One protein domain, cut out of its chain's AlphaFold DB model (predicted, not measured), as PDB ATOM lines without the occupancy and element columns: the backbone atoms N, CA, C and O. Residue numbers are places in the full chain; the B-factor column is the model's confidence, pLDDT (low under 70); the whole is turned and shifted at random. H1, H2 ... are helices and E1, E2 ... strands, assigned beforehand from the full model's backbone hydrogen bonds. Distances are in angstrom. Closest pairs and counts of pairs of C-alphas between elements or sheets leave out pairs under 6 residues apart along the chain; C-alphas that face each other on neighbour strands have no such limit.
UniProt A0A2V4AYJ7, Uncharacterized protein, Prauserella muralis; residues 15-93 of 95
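This is residues 15 to 93 of the 95 residues of an uncharacterized protein of Prauserella muralis (UniProt A0A2V4AYJ7). A strongly twisted sheet of five strands curls round helix H2, and the short helix H1 is on the same face, mostly by E4; the opposite face bears no named helix. The printed part has 79 residues, with five named strands and two named helices in the chain order E1 E2 E3 H1 H2 E4 E5. Across the sheet the order is E3, E2, E1, E5, E4, all antiparallel, and the class is mixed, helices and strands. The whole is compact, with a radius of gyration of the C-alphas of 11.9 A and spans of 34 by 26 by 20 A.

E1, residues 15 to 19, begins at C-alpha 15 (111.124, 178.288, 444.017). E2 is residues 25 to 31, 19.2 A long, and E3 is residues 37 to 44, 19.9 A, bending by 61 degrees at residue 40. H1 is residues 52 to 58 and H2 residues 61 to 69, 12.0 A. E4 is residues 73 to 80, 21.7 A, and E5, residues 86 to 92, 19.4 A, ends at C-alpha 92 (104.399, 169.027, 434.558).

E1, E2 and E3 form a meander, each strand the antiparallel neighbour of the one before, with N 16 and O 29 at 3.0 A and N 28 and O 41 at 2.8 A. E1 and E5 pair through N 87 and O 15, 3.1 A; the hairpin E4 and E5 has N 77 and O 88 at 2.9 A. H2 comes closest to E4 at the C-alphas of Ala 66 and Lys 73, 5.6 A. H1 has a height over the sheet of 8.2 A. H1 and H2 are close but not clearly touching, the closest C-alphas, Val 56 and Pro 62, 6.9 A apart, and about perpendicular at 81 degrees. Every O i to N i+4 pair in H1 and H2 is within hydrogen-bond range. E3 and E4, the edge strands, are apart.

The C-alphas farthest apart, Asp 34 and Thr 49, are 36.4 A from each other. The printed part has no cut and no long link. Mean pLDDT of the printed part is 70.8; 31 residues are under 70, among them 17 to 24 and 79 to 86.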
ATOM      1  N   ILE A  15     111.736 176.980 443.871       66.38
ATOM      2  CA  ILE A  15     111.124 178.288 444.017       66.38
ATOM      3  C   ILE A  15     111.128 178.716 445.475       66.38
ATOM      4  O   ILE A  15     111.112 177.916 446.413       66.38
ATOM      5  N   ARG A  16     111.148 180.018 445.690       70.44
ATOM      6  CA  ARG A  16     110.837 180.575 446.997       70.44
ATOM      7  C   ARG A  16     109.543 181.347 446.844       70.44
ATOM      8  O   ARG A  16     109.440 182.155 445.931       70.44
ATOM      9  N   LEU A  17     108.585 181.051 447.720       66.31
ATOM     10  CA  LEU A  17     107.366 181.827 447.892       66.31
ATOM     11  C   LEU A  17     107.467 182.500 449.246       66.31
ATOM     12  O   LEU A  17     107.241 181.864 450.272       66.31
ATOM     13  N   VAL A  18     107.870 183.763 449.243       63.41
ATOM     14  CA  VAL A  18     107.922 184.557 450.468       63.41
ATOM     15  C   VAL A  18     106.595 185.290 450.586       63.41
ATOM     16  O   VAL A  18     106.248 186.061 449.696       63.41
ATOM     17  N   SER A  19     105.854 185.024 451.661       56.03
ATOM     18  CA  SER A  19     104.930 186.011 452.220       56.03
ATOM     19  C   SER A  19     105.746 186.716 453.292       56.03
ATOM     20  O   SER A  19     106.040 186.129 454.337       56.03
ATOM     21  N   GLU A  20     106.209 187.921 453.009       51.50
ATOM     22  CA  GLU A  20     106.853 188.739 454.029       51.50
ATOM     23  C   GLU A  20     105.805 188.997 455.117       51.50
ATOM     24  O   GLU A  20     104.675 189.388 454.825       51.50
ATOM     25  N   HIS A  21     106.131 188.706 456.377       41.62
ATOM     26  CA  HIS A  21     105.219 188.969 457.488       41.62
ATOM     27  C   HIS A  21     104.856 190.465 457.482       41.62
ATOM     28  O   HIS A  21     105.682 191.305 457.825       41.62
ATOM     29  N   GLY A  22     103.631 190.788 457.059       48.56
ATOM     30  CA  GLY A  22     103.137 192.162 456.938       48.56
ATOM     31  C   GLY A  22     103.042 192.726 455.515       48.56
ATOM     32  O   GLY A  22     102.460 193.797 455.364       48.56
ATOM     33  N   THR A  23     103.525 192.033 454.474       54.94
ATOM     34  CA  THR A  23     103.261 192.431 453.081       54.94
ATOM     35  C   THR A  23     102.302 191.453 452.406       54.94
ATOM     36  O   THR A  23     102.463 190.235 452.400       54.94
ATOM     37  N   SER A  24     101.230 192.016 451.856       66.69
ATOM     38  CA  SER A  24     100.105 191.316 451.235       66.69
ATOM     39  C   SER A  24     100.465 190.770 449.850       66.69
ATOM     40  O   SER A  24      99.752 191.029 448.882       66.69
ATOM     41  N   SER A  25     101.611 190.107 449.677       73.62
ATOM     42  CA  SER A  25     102.086 189.658 448.363       73.62
ATOM     43  C   SER A  25     102.914 188.378 448.435       73.62
ATOM     44  O   SER A  25     103.716 188.174 449.339       73.62
ATOM     45  N   TRP A  26     102.707 187.525 447.440       76.69
ATOM     46  CA  TRP A  26     103.503 186.354 447.117       76.69
ATOM     47  C   TRP A  26     104.567 186.741 446.103       76.69
ATOM     48  O   TRP A  26     104.239 187.235 445.026       76.69
ATOM     49  N   VAL A  27     105.829 186.473 446.417       77.88
ATOM     50  CA  VAL A  27     106.938 186.653 445.474       77.88
ATOM     51  C   VAL A  27     107.384 185.291 444.971       77.88
ATOM     52  O   VAL A  27     107.702 184.425 445.781       77.88
ATOM     53  N   LEU A  28     107.414 185.105 443.653       80.62
ATOM     54  CA  LEU A  28     107.972 183.928 442.998       80.62
ATOM     55  C   LEU A  28     109.418 184.231 442.624       80.62
ATOM     56  O   LEU A  28     109.666 185.049 441.739       80.62
ATOM     57  N   SER A  29     110.361 183.529 443.245       81.12
ATOM     58  CA  SER A  29     111.770 183.562 442.844       81.12
ATOM     59  C   SER A  29     112.227 182.194 442.370       81.12
ATOM     60  O   SER A  29     111.861 181.192 442.978       81.12
ATOM     61  N   ILE A  30     113.047 182.157 441.324       79.88
ATOM     62  CA  ILE A  30     113.662 180.944 440.778       79.88
ATOM     63  C   ILE A  30     115.134 180.946 441.177       79.88
ATOM     64  O   ILE A  30     115.786 181.992 441.154       79.88
ATOM     65  N   ARG A  31     115.650 179.780 441.566       75.75
ATOM     66  CA  ARG A  31     117.082 179.609 441.794       75.75
ATOM     67  C   ARG A  31     117.797 179.333 440.473       75.75
ATOM     68  O   ARG A  31     117.505 178.333 439.819       75.75
ATOM     69  N   ASP A  32     118.718 180.211 440.104       73.69
ATOM     70  CA  ASP A  32     119.578 180.053 438.937       73.69
ATOM     71  C   ASP A  32     120.653 178.974 439.194       73.69
ATOM     72  O   ASP A  32     120.889 178.541 440.327       73.69
ATOM     73  N   GLY A  33     121.299 178.498 438.126       69.69
ATOM     74  CA  GLY A  33     122.306 177.427 438.201       69.69
ATOM     75  C   GLY A  33     123.570 177.790 438.995       69.69
ATOM     76  O   GLY A  33     124.292 176.899 439.433       69.69
ATOM     77  N   ASP A  34     123.815 179.084 439.214       78.06
ATOM     78  CA  ASP A  34     124.875 179.631 440.073       78.06
ATOM     79  C   ASP A  34     124.486 179.648 441.567       78.06
ATOM     80  O   ASP A  34     125.294 179.988 442.430       78.06
ATOM     81  N   GLY A  35     123.246 179.262 441.886       75.38
ATOM     82  CA  GLY A  35     122.694 179.245 443.232       75.38
ATOM     83  C   GLY A  35     122.028 180.552 443.669       75.38
ATOM     84  O   GLY A  35     121.460 180.556 444.769       75.38
ATOM     85  N   SER A  36     122.054 181.599 442.838       79.75
ATOM     86  CA  SER A  36     121.416 182.899 443.078       79.75
ATOM     87  C   SER A  36     119.893 182.809 442.956       79.75
ATOM     88  O   SER A  36     119.363 181.975 442.228       79.75
ATOM     89  N   TRP A  37     119.165 183.667 443.676       81.19
ATOM     90  CA  TRP A  37     117.708 183.774 443.559       81.19
ATOM     91  C   TRP A  37     117.338 184.973 442.697       81.19
ATOM     92  O   TRP A  37     117.673 186.105 443.044       81.19
ATOM     93  N   ARG A  38     116.574 184.735 441.631       81.50
ATOM     94  CA  ARG A  38     116.016 185.789 440.785       81.50
ATOM     95  C   ARG A  38     114.504 185.845 440.946       81.50
ATOM     96  O   ARG A  38     113.829 184.833 440.768       81.50
ATOM     97  N   GLN A  39     113.970 187.024 441.253       83.62
ATOM     98  CA  GLN A  39     112.525 187.249 441.261       83.62
ATOM     99  C   GLN A  39     111.977 187.157 439.832       83.62
ATOM    100  O   GLN A  39     112.502 187.789 438.916       83.62
ATOM    101  N   GLN A  40     110.934 186.355 439.657       82.44
ATOM    102  CA  GLN A  40     110.265 186.110 438.386       82.44
ATOM    103  C   GLN A  40     108.926 186.843 438.311       82.44
ATOM    104  O   GLN A  40     108.611 187.408 437.269       82.44
ATOM    105  N   ASP A  41     108.140 186.822 439.390       82.94
ATOM    106  CA  ASP A  41     106.802 187.415 439.406       82.94
ATOM    107  C   ASP A  41     106.344 187.735 440.841       82.94
ATOM    108  O   ASP A  41     106.892 187.200 441.812       82.94
ATOM    109  N   THR A  42     105.322 188.582 440.969       83.31
ATOM    110  CA  THR A  42     104.682 188.936 442.240       83.31
ATOM    111  C   THR A  42     103.163 188.921 442.101       83.31
ATOM    112  O   THR A  42     102.602 189.608 441.252       83.31
ATOM    113  N   MET A  43     102.480 188.201 442.990       80.62
ATOM    114  CA  MET A  43     101.020 188.182 443.071       80.62
ATOM    115  C   MET A  43     100.556 188.778 444.400       80.62
ATOM    116  O   MET A  43     101.046 188.354 445.444       80.62
ATOM    117  N   PRO A  44      99.575 189.694 444.424       76.75
ATOM    118  CA  PRO A  44      98.974 190.128 445.678       76.75
ATOM    119  C   PRO A  44      98.347 188.932 446.416       76.75
ATOM    120  O   PRO A  44      97.588 188.151 445.843       76.75
ATOM    121  N   ALA A  45      98.688 188.773 447.691       71.38
ATOM    122  CA  ALA A  45      98.148 187.735 448.550       71.38
ATOM    123  C   ALA A  45      96.712 188.089 448.937       71.38
ATOM    124  O   ALA A  45      96.424 189.205 449.376       71.38
ATOM    125  N   SER A  46      95.804 187.123 448.796       67.75
ATOM    126  CA  SER A  46      94.455 187.258 449.338       67.75
ATOM    127  C   SER A  46      94.540 187.423 450.862       67.75
ATOM    128  O   SER A  46      95.325 186.715 451.493       67.75
ATOM    129  N   PRO A  47      93.700 188.263 451.490       60.69
ATOM    130  CA  PRO A  47      93.691 188.476 452.944       60.69
ATOM    131  C   PRO A  47      93.122 187.277 453.735       60.69
ATOM    132  O   PRO A  47      92.535 187.446 454.802       60.69
ATOM    133  N   ARG A  48      93.236 186.053 453.207       64.00
ATOM    134  CA  ARG A  48      92.715 184.845 453.843       64.00
ATOM    135  C   ARG A  48      93.462 184.568 455.145       64.00
ATOM    136  O   ARG A  48      94.688 184.599 455.201       64.00
ATOM    137  N   THR A  49      92.698 184.233 456.174       58.62
ATOM    138  CA  THR A  49      93.201 183.702 457.437       58.62
ATOM    139  C   THR A  49      93.425 182.195 457.299       58.62
ATOM    140  O   THR A  49      92.534 181.459 456.883       58.62
ATOM    141  N   GLY A  50      94.632 181.728 457.609       67.31
ATOM    142  CA  GLY A  50      95.030 180.325 457.484       67.31
ATOM    143  C   GLY A  50      96.538 180.171 457.650       67.31
ATOM    144  O   GLY A  50      97.258 181.169 457.739       67.31
ATOM    145  N   THR A  51      97.039 178.935 457.707       74.12
ATOM    146  CA  THR A  51      98.493 178.731 457.691       74.12
ATOM    147  C   THR A  51      99.046 179.025 456.293       74.12
ATOM    148  O   THR A  51      98.344 178.882 455.291       74.12
ATOM    149  N   LEU A  52     100.329 179.388 456.190       71.94
ATOM    150  CA  LEU A  52     101.015 179.542 454.896       71.94
ATOM    151  C   LEU A  52     100.853 178.310 453.996       71.94
ATOM    152  O   LEU A  52     100.780 178.436 452.776       71.94
ATOM    153  N   ARG A  53     100.782 177.122 454.601       72.94
ATOM    154  CA  ARG A  53     100.548 175.874 453.886       72.94
ATOM    155  C   ARG A  53      99.153 175.828 453.273       72.94
ATOM    156  O   ARG A  53      99.051 175.561 452.081       72.94
ATOM    157  N   ASP A  54      98.118 176.143 454.048       72.56
ATOM    158  CA  ASP A  54      96.733 176.150 453.562       72.56
ATOM    159  C   ASP A  54      96.550 177.161 452.428       72.56
ATOM    160  O   ASP A  54      95.869 176.887 451.442       72.56
ATOM    161  N   LEU A  55      97.202 178.322 452.535       72.19
ATOM    162  CA  LEU A  55      97.181 179.330 451.480       72.19
ATOM    163  C   LEU A  55      97.832 178.812 450.192       72.19
ATOM    164  O   LEU A  55      97.285 178.988 449.111       72.19
ATOM    165  N   VAL A  56      98.971 178.129 450.268       72.88
ATOM    166  CA  VAL A  56      99.647 177.631 449.061       72.88
ATOM    167  C   VAL A  56      98.954 176.399 448.465       72.88
ATOM    168  O   VAL A  56      98.896 176.274 447.244       72.88
ATOM    169  N   GLU A  57      98.409 175.502 449.291       70.56
ATOM    170  CA  GLU A  57      97.733 174.279 448.829       70.56
ATOM    171  C   GLU A  57      96.298 174.539 448.326       70.56
ATOM    172  O   GLU A  57      95.833 173.824 447.434       70.56
ATOM    173  N   HIS A  58      95.600 175.562 448.846       69.75
ATOM    174  CA  HIS A  58      94.177 175.811 448.554       69.75
ATOM    175  C   HIS A  58      93.839 177.183 447.943       69.75
ATOM    176  O   HIS A  58      92.682 177.415 447.572       69.75
ATOM    177  N   ASP A  59      94.782 178.123 447.849       72.75
ATOM    178  CA  ASP A  59      94.568 179.388 447.132       72.75
ATOM    179  C   ASP A  59      94.994 179.273 445.654       72.75
ATOM    180  O   ASP A  59      95.371 178.215 445.152       72.75
ATOM    181  N   ARG A  60      94.933 180.385 444.924       80.50
ATOM    182  CA  ARG A  60      95.300 180.483 443.502       80.50
ATOM    183  C   ARG A  60      96.809 180.426 443.245       80.50
ATOM    184  O   ARG A  60      97.226 180.539 442.095       80.50
ATOM    185  N   VAL A  61      97.627 180.227 444.282       79.81
ATOM    186  CA  VAL A  61      99.096 180.235 444.197       79.81
ATOM    187  C   VAL A  61      99.630 179.195 443.204       79.81
ATOM    188  O   VAL A  61     100.403 179.594 442.336       79.81
ATOM    189  N   PRO A  62      99.214 177.910 443.205       80.00
ATOM    190  CA  PRO A  62      99.721 176.943 442.230       80.00
ATOM    191  C   PRO A  62      99.343 177.305 440.790       80.00
ATOM    192  O   PRO A  62     100.150 177.160 439.880       80.00
ATOM    193  N   GLN A  63      98.127 177.815 440.570       81.69
ATOM    194  CA  GLN A  63      97.677 178.233 439.239       81.69
ATOM    195  C   GLN A  63      98.462 179.446 438.734       81.69
ATOM    196  O   GLN A  63      98.882 179.470 437.580       81.69
ATOM    197  N   TRP A  64      98.696 180.426 439.607       85.06
ATOM    198  CA  TRP A  64      99.519 181.586 439.290       85.06
ATOM    199  C   TRP A  64     100.967 181.186 438.991       85.06
ATOM    200  O   TRP A  64     101.484 181.559 437.944       85.06
ATOM    201  N   VAL A  65     101.589 180.359 439.839       81.81
ATOM    202  CA  VAL A  65     102.948 179.844 439.609       81.81
ATOM    203  C   VAL A  65     103.022 179.077 438.285       81.81
ATOM    204  O   VAL A  65     103.964 179.269 437.525       81.81
ATOM    205  N   ALA A  66     102.021 178.251 437.958       82.00
ATOM    206  CA  ALA A  66     101.970 177.560 436.671       82.00
ATOM    207  C   ALA A  66     101.931 178.541 435.486       82.00
ATOM    208  O   ALA A  66     102.687 178.373 434.530       82.00
ATOM    209  N   GLY A  67     101.112 179.594 435.578       82.06
ATOM    210  CA  GLY A  67     101.041 180.657 434.572       82.06
ATOM    211  C   GLY A  67     102.350 181.436 434.427       82.06
ATOM    212  O   GLY A  67     102.844 181.591 433.312       82.06
ATOM    213  N   ALA A  68     102.950 181.859 435.542       81.94
ATOM    214  CA  ALA A  68     104.208 182.610 435.568       81.94
ATOM    215  C   ALA A  68     105.391 181.811 434.995       81.94
ATOM    216  O   ALA A  68     106.322 182.378 434.423       81.94
ATOM    217  N   LEU A  69     105.345 180.485 435.136       78.25
ATOM    218  CA  LEU A  69     106.367 179.563 434.647       78.25
ATOM    219  C   LEU A  69     106.055 178.989 433.254       78.25
ATOM    220  O   LEU A  69     106.887 178.279 432.691       78.25
ATOM    221  N   GLY A  70     104.878 179.273 432.688       77.19
ATOM    222  CA  GLY A  70     104.461 178.748 431.385       77.19
ATOM    223  C   GLY A  70     104.269 177.226 431.356       77.19
ATOM    224  O   GLY A  70     104.538 176.589 430.339       77.19
ATOM    225  N   VAL A  71     103.833 176.623 432.466       76.00
ATOM    226  CA  VAL A  71     103.637 175.168 432.603       76.00
ATOM    227  C   VAL A  71     102.167 174.816 432.837       76.00
ATOM    228  O   VAL A  71     101.382 175.643 433.293       76.00
ATOM    229  N   LEU A  72     101.774 173.571 432.540       71.88
ATOM    230  CA  LEU A  72     100.370 173.148 432.643       71.88
ATOM    231  C   LEU A  72      99.910 173.035 434.102       71.88
ATOM    232  O   LEU A  72      98.797 173.423 434.452       71.88
ATOM    233  N   LYS A  73     100.757 172.431 434.939       69.00
ATOM    234  CA  LYS A  73     100.482 172.163 436.352       69.00
ATOM    235  C   LYS A  73     101.770 172.222 437.155       69.00
ATOM    236  O   LYS A  73     102.814 171.755 436.697       69.00
ATOM    237  N   VAL A  74     101.663 172.724 438.380       76.06
ATOM    238  CA  VAL A  74     102.722 172.666 439.388       76.06
ATOM    239  C   VAL A  74     102.183 172.028 440.658       76.06
ATOM    240  O   VAL A  74     101.072 172.328 441.093       76.06
ATOM    241  N   CYS A  75     102.986 171.161 441.258       73.88
ATOM    242  CA  CYS A  75     102.795 170.702 442.624       73.88
ATOM    243  C   CYS A  75     103.809 171.425 443.504       73.88
ATOM    244  O   CYS A  75     105.015 171.346 443.257       73.88
ATOM    245  N   LEU A  76     103.316 172.129 444.517       76.00
ATOM    246  CA  LEU A  76     104.138 172.856 445.475       76.00
ATOM    247  C   LEU A  76     104.293 172.007 446.731       76.00
ATOM    248  O   LEU A  76     103.303 171.590 447.327       76.00
ATOM    249  N   ARG A  77     105.535 171.745 447.140       73.00
ATOM    250  CA  ARG A  77     105.830 171.052 448.397       73.00
ATOM    251  C   ARG A  77     106.756 171.896 449.250       73.00
ATOM    252  O   ARG A  77     107.805 172.323 448.771       73.00
ATOM    253  N   LEU A  78     106.393 172.104 450.513       71.50
ATOM    254  CA  LEU A  78     107.260 172.797 451.457       71.50
ATOM    255  C   LEU A  78     108.563 172.000 451.601       71.50
ATOM    256  O   LEU A  78     108.544 170.807 451.907       71.50
ATOM    257  N   ALA A  79     109.679 172.647 451.287       63.75
ATOM    258  CA  ALA A  79     110.983 172.011 451.197       63.75
ATOM    259  C   ALA A  79     111.684 171.977 452.554       63.75
ATOM    260  O   ALA A  79     112.236 170.946 452.920       63.75
ATOM    261  N   GLU A  80     111.637 173.095 453.282       59.44
ATOM    262  CA  GLU A  80     112.320 173.309 454.556       59.44
ATOM    263  C   GLU A  80     111.555 174.337 455.400       59.44
ATOM    264  O   GLU A  80     111.060 175.346 454.887       59.44
ATOM    265  N   THR A  81     111.496 174.100 456.709       53.38
ATOM    266  CA  THR A  81     111.107 175.098 457.714       53.38
ATOM    267  C   THR A  81     112.303 176.007 458.002       53.38
ATOM    268  O   THR A  81     113.032 175.815 458.969       53.38
ATOM    269  N   SER A  82     112.536 176.967 457.112       49.97
ATOM    270  CA  SER A  82     113.418 178.118 457.335       49.97
ATOM    271  C   SER A  82     112.595 179.267 457.951       49.97
ATOM    272  O   SER A  82     111.363 179.215 457.878       49.97
ATOM    273  N   PRO A  83     113.201 180.319 458.543       56.56
ATOM    274  CA  PRO A  83     112.477 181.549 458.893       56.56
ATOM    275  C   PRO A  83     111.640 182.123 457.735       56.56
ATOM    276  O   PRO A  83     110.684 182.849 457.990       56.56
ATOM    277  N   LEU A  84     111.956 181.769 456.481       59.22
ATOM    278  CA  LEU A  84     111.108 182.003 455.312       59.22
ATOM    279  C   LEU A  84     110.739 180.668 454.641       59.22
ATOM    280  O   LEU A  84     111.635 179.871 454.358       59.22
ATOM    281  N   PRO A  85     109.459 180.412 454.324       64.88
ATOM    282  CA  PRO A  85     109.049 179.165 453.683       64.88
ATOM    283  C   PRO A  85     109.660 179.030 452.275       64.88
ATOM    284  O   PRO A  85     109.510 179.902 451.418       64.88
ATOM    285  N   VAL A  86     110.340 177.911 452.012       69.69
ATOM    286  CA  VAL A  86     110.865 177.561 450.678       69.69
ATOM    287  C   VAL A  86     110.030 176.425 450.098       69.69
ATOM    288  O   VAL A  86     109.762 175.440 450.787       69.69
ATOM    289  N   TRP A  87     109.643 176.532 448.825       72.19
ATOM    290  CA  TRP A  87     108.753 175.576 448.167       72.19
ATOM    291  C   TRP A  87     109.448 174.920 446.974       72.19
ATOM    292  O   TRP A  87     109.911 175.571 446.045       72.19
ATOM    293  N   ARG A  88     109.508 173.593 446.954       68.19
ATOM    294  CA  ARG A  88     109.940 172.863 445.759       68.19
ATOM    295  C   ARG A  88     108.757 172.738 444.806       68.19
ATOM    296  O   ARG A  88     107.675 172.325 445.224       68.19
ATOM    297  N   VAL A  89     108.979 173.084 443.541       68.94
ATOM    298  CA  VAL A  89     108.020 172.863 442.458       68.94
ATOM    299  C   VAL A  89     108.351 171.549 441.778       68.94
ATOM    300  O   VAL A  89     109.464 171.360 441.300       68.94
ATOM    301  N   ALA A  90     107.360 170.672 441.674       61.88
ATOM    302  CA  ALA A  90     107.340 169.654 440.637       61.88
ATOM    303  C   ALA A  90     106.406 170.153 439.527       61.88
ATOM    304  O   ALA A  90     105.193 170.236 439.730       61.88
ATOM    305  N   ALA A  91     106.964 170.548 438.382       62.00
ATOM    306  CA  ALA A  91     106.188 171.036 437.246       62.00
ATOM    307  C   ALA A  91     105.950 169.921 436.226       62.00
ATOM    308  O   ALA A  91     106.874 169.202 435.841       62.00
ATOM    309  N   GLN A  92     104.714 169.815 435.741       51.88
ATOM    310  CA  GLN A  92     104.399 169.027 434.558       51.88
ATOM    311  C   GLN A  92     104.485 169.943 433.329       51.88
ATOM    312  O   GLN A  92     103.666 170.852 433.164       51.88
ATOM    313  N   GLN A  93     105.491 169.716 432.482       50.28
ATOM    314  CA  GLN A  93     105.659 170.457 431.229       50.28
ATOM    315  C   GLN A  93     104.579 170.086 430.203       50.28
ATOM    316  O   GLN A  93     104.064 168.963 430.195       50.28
TER     317      GLN A  93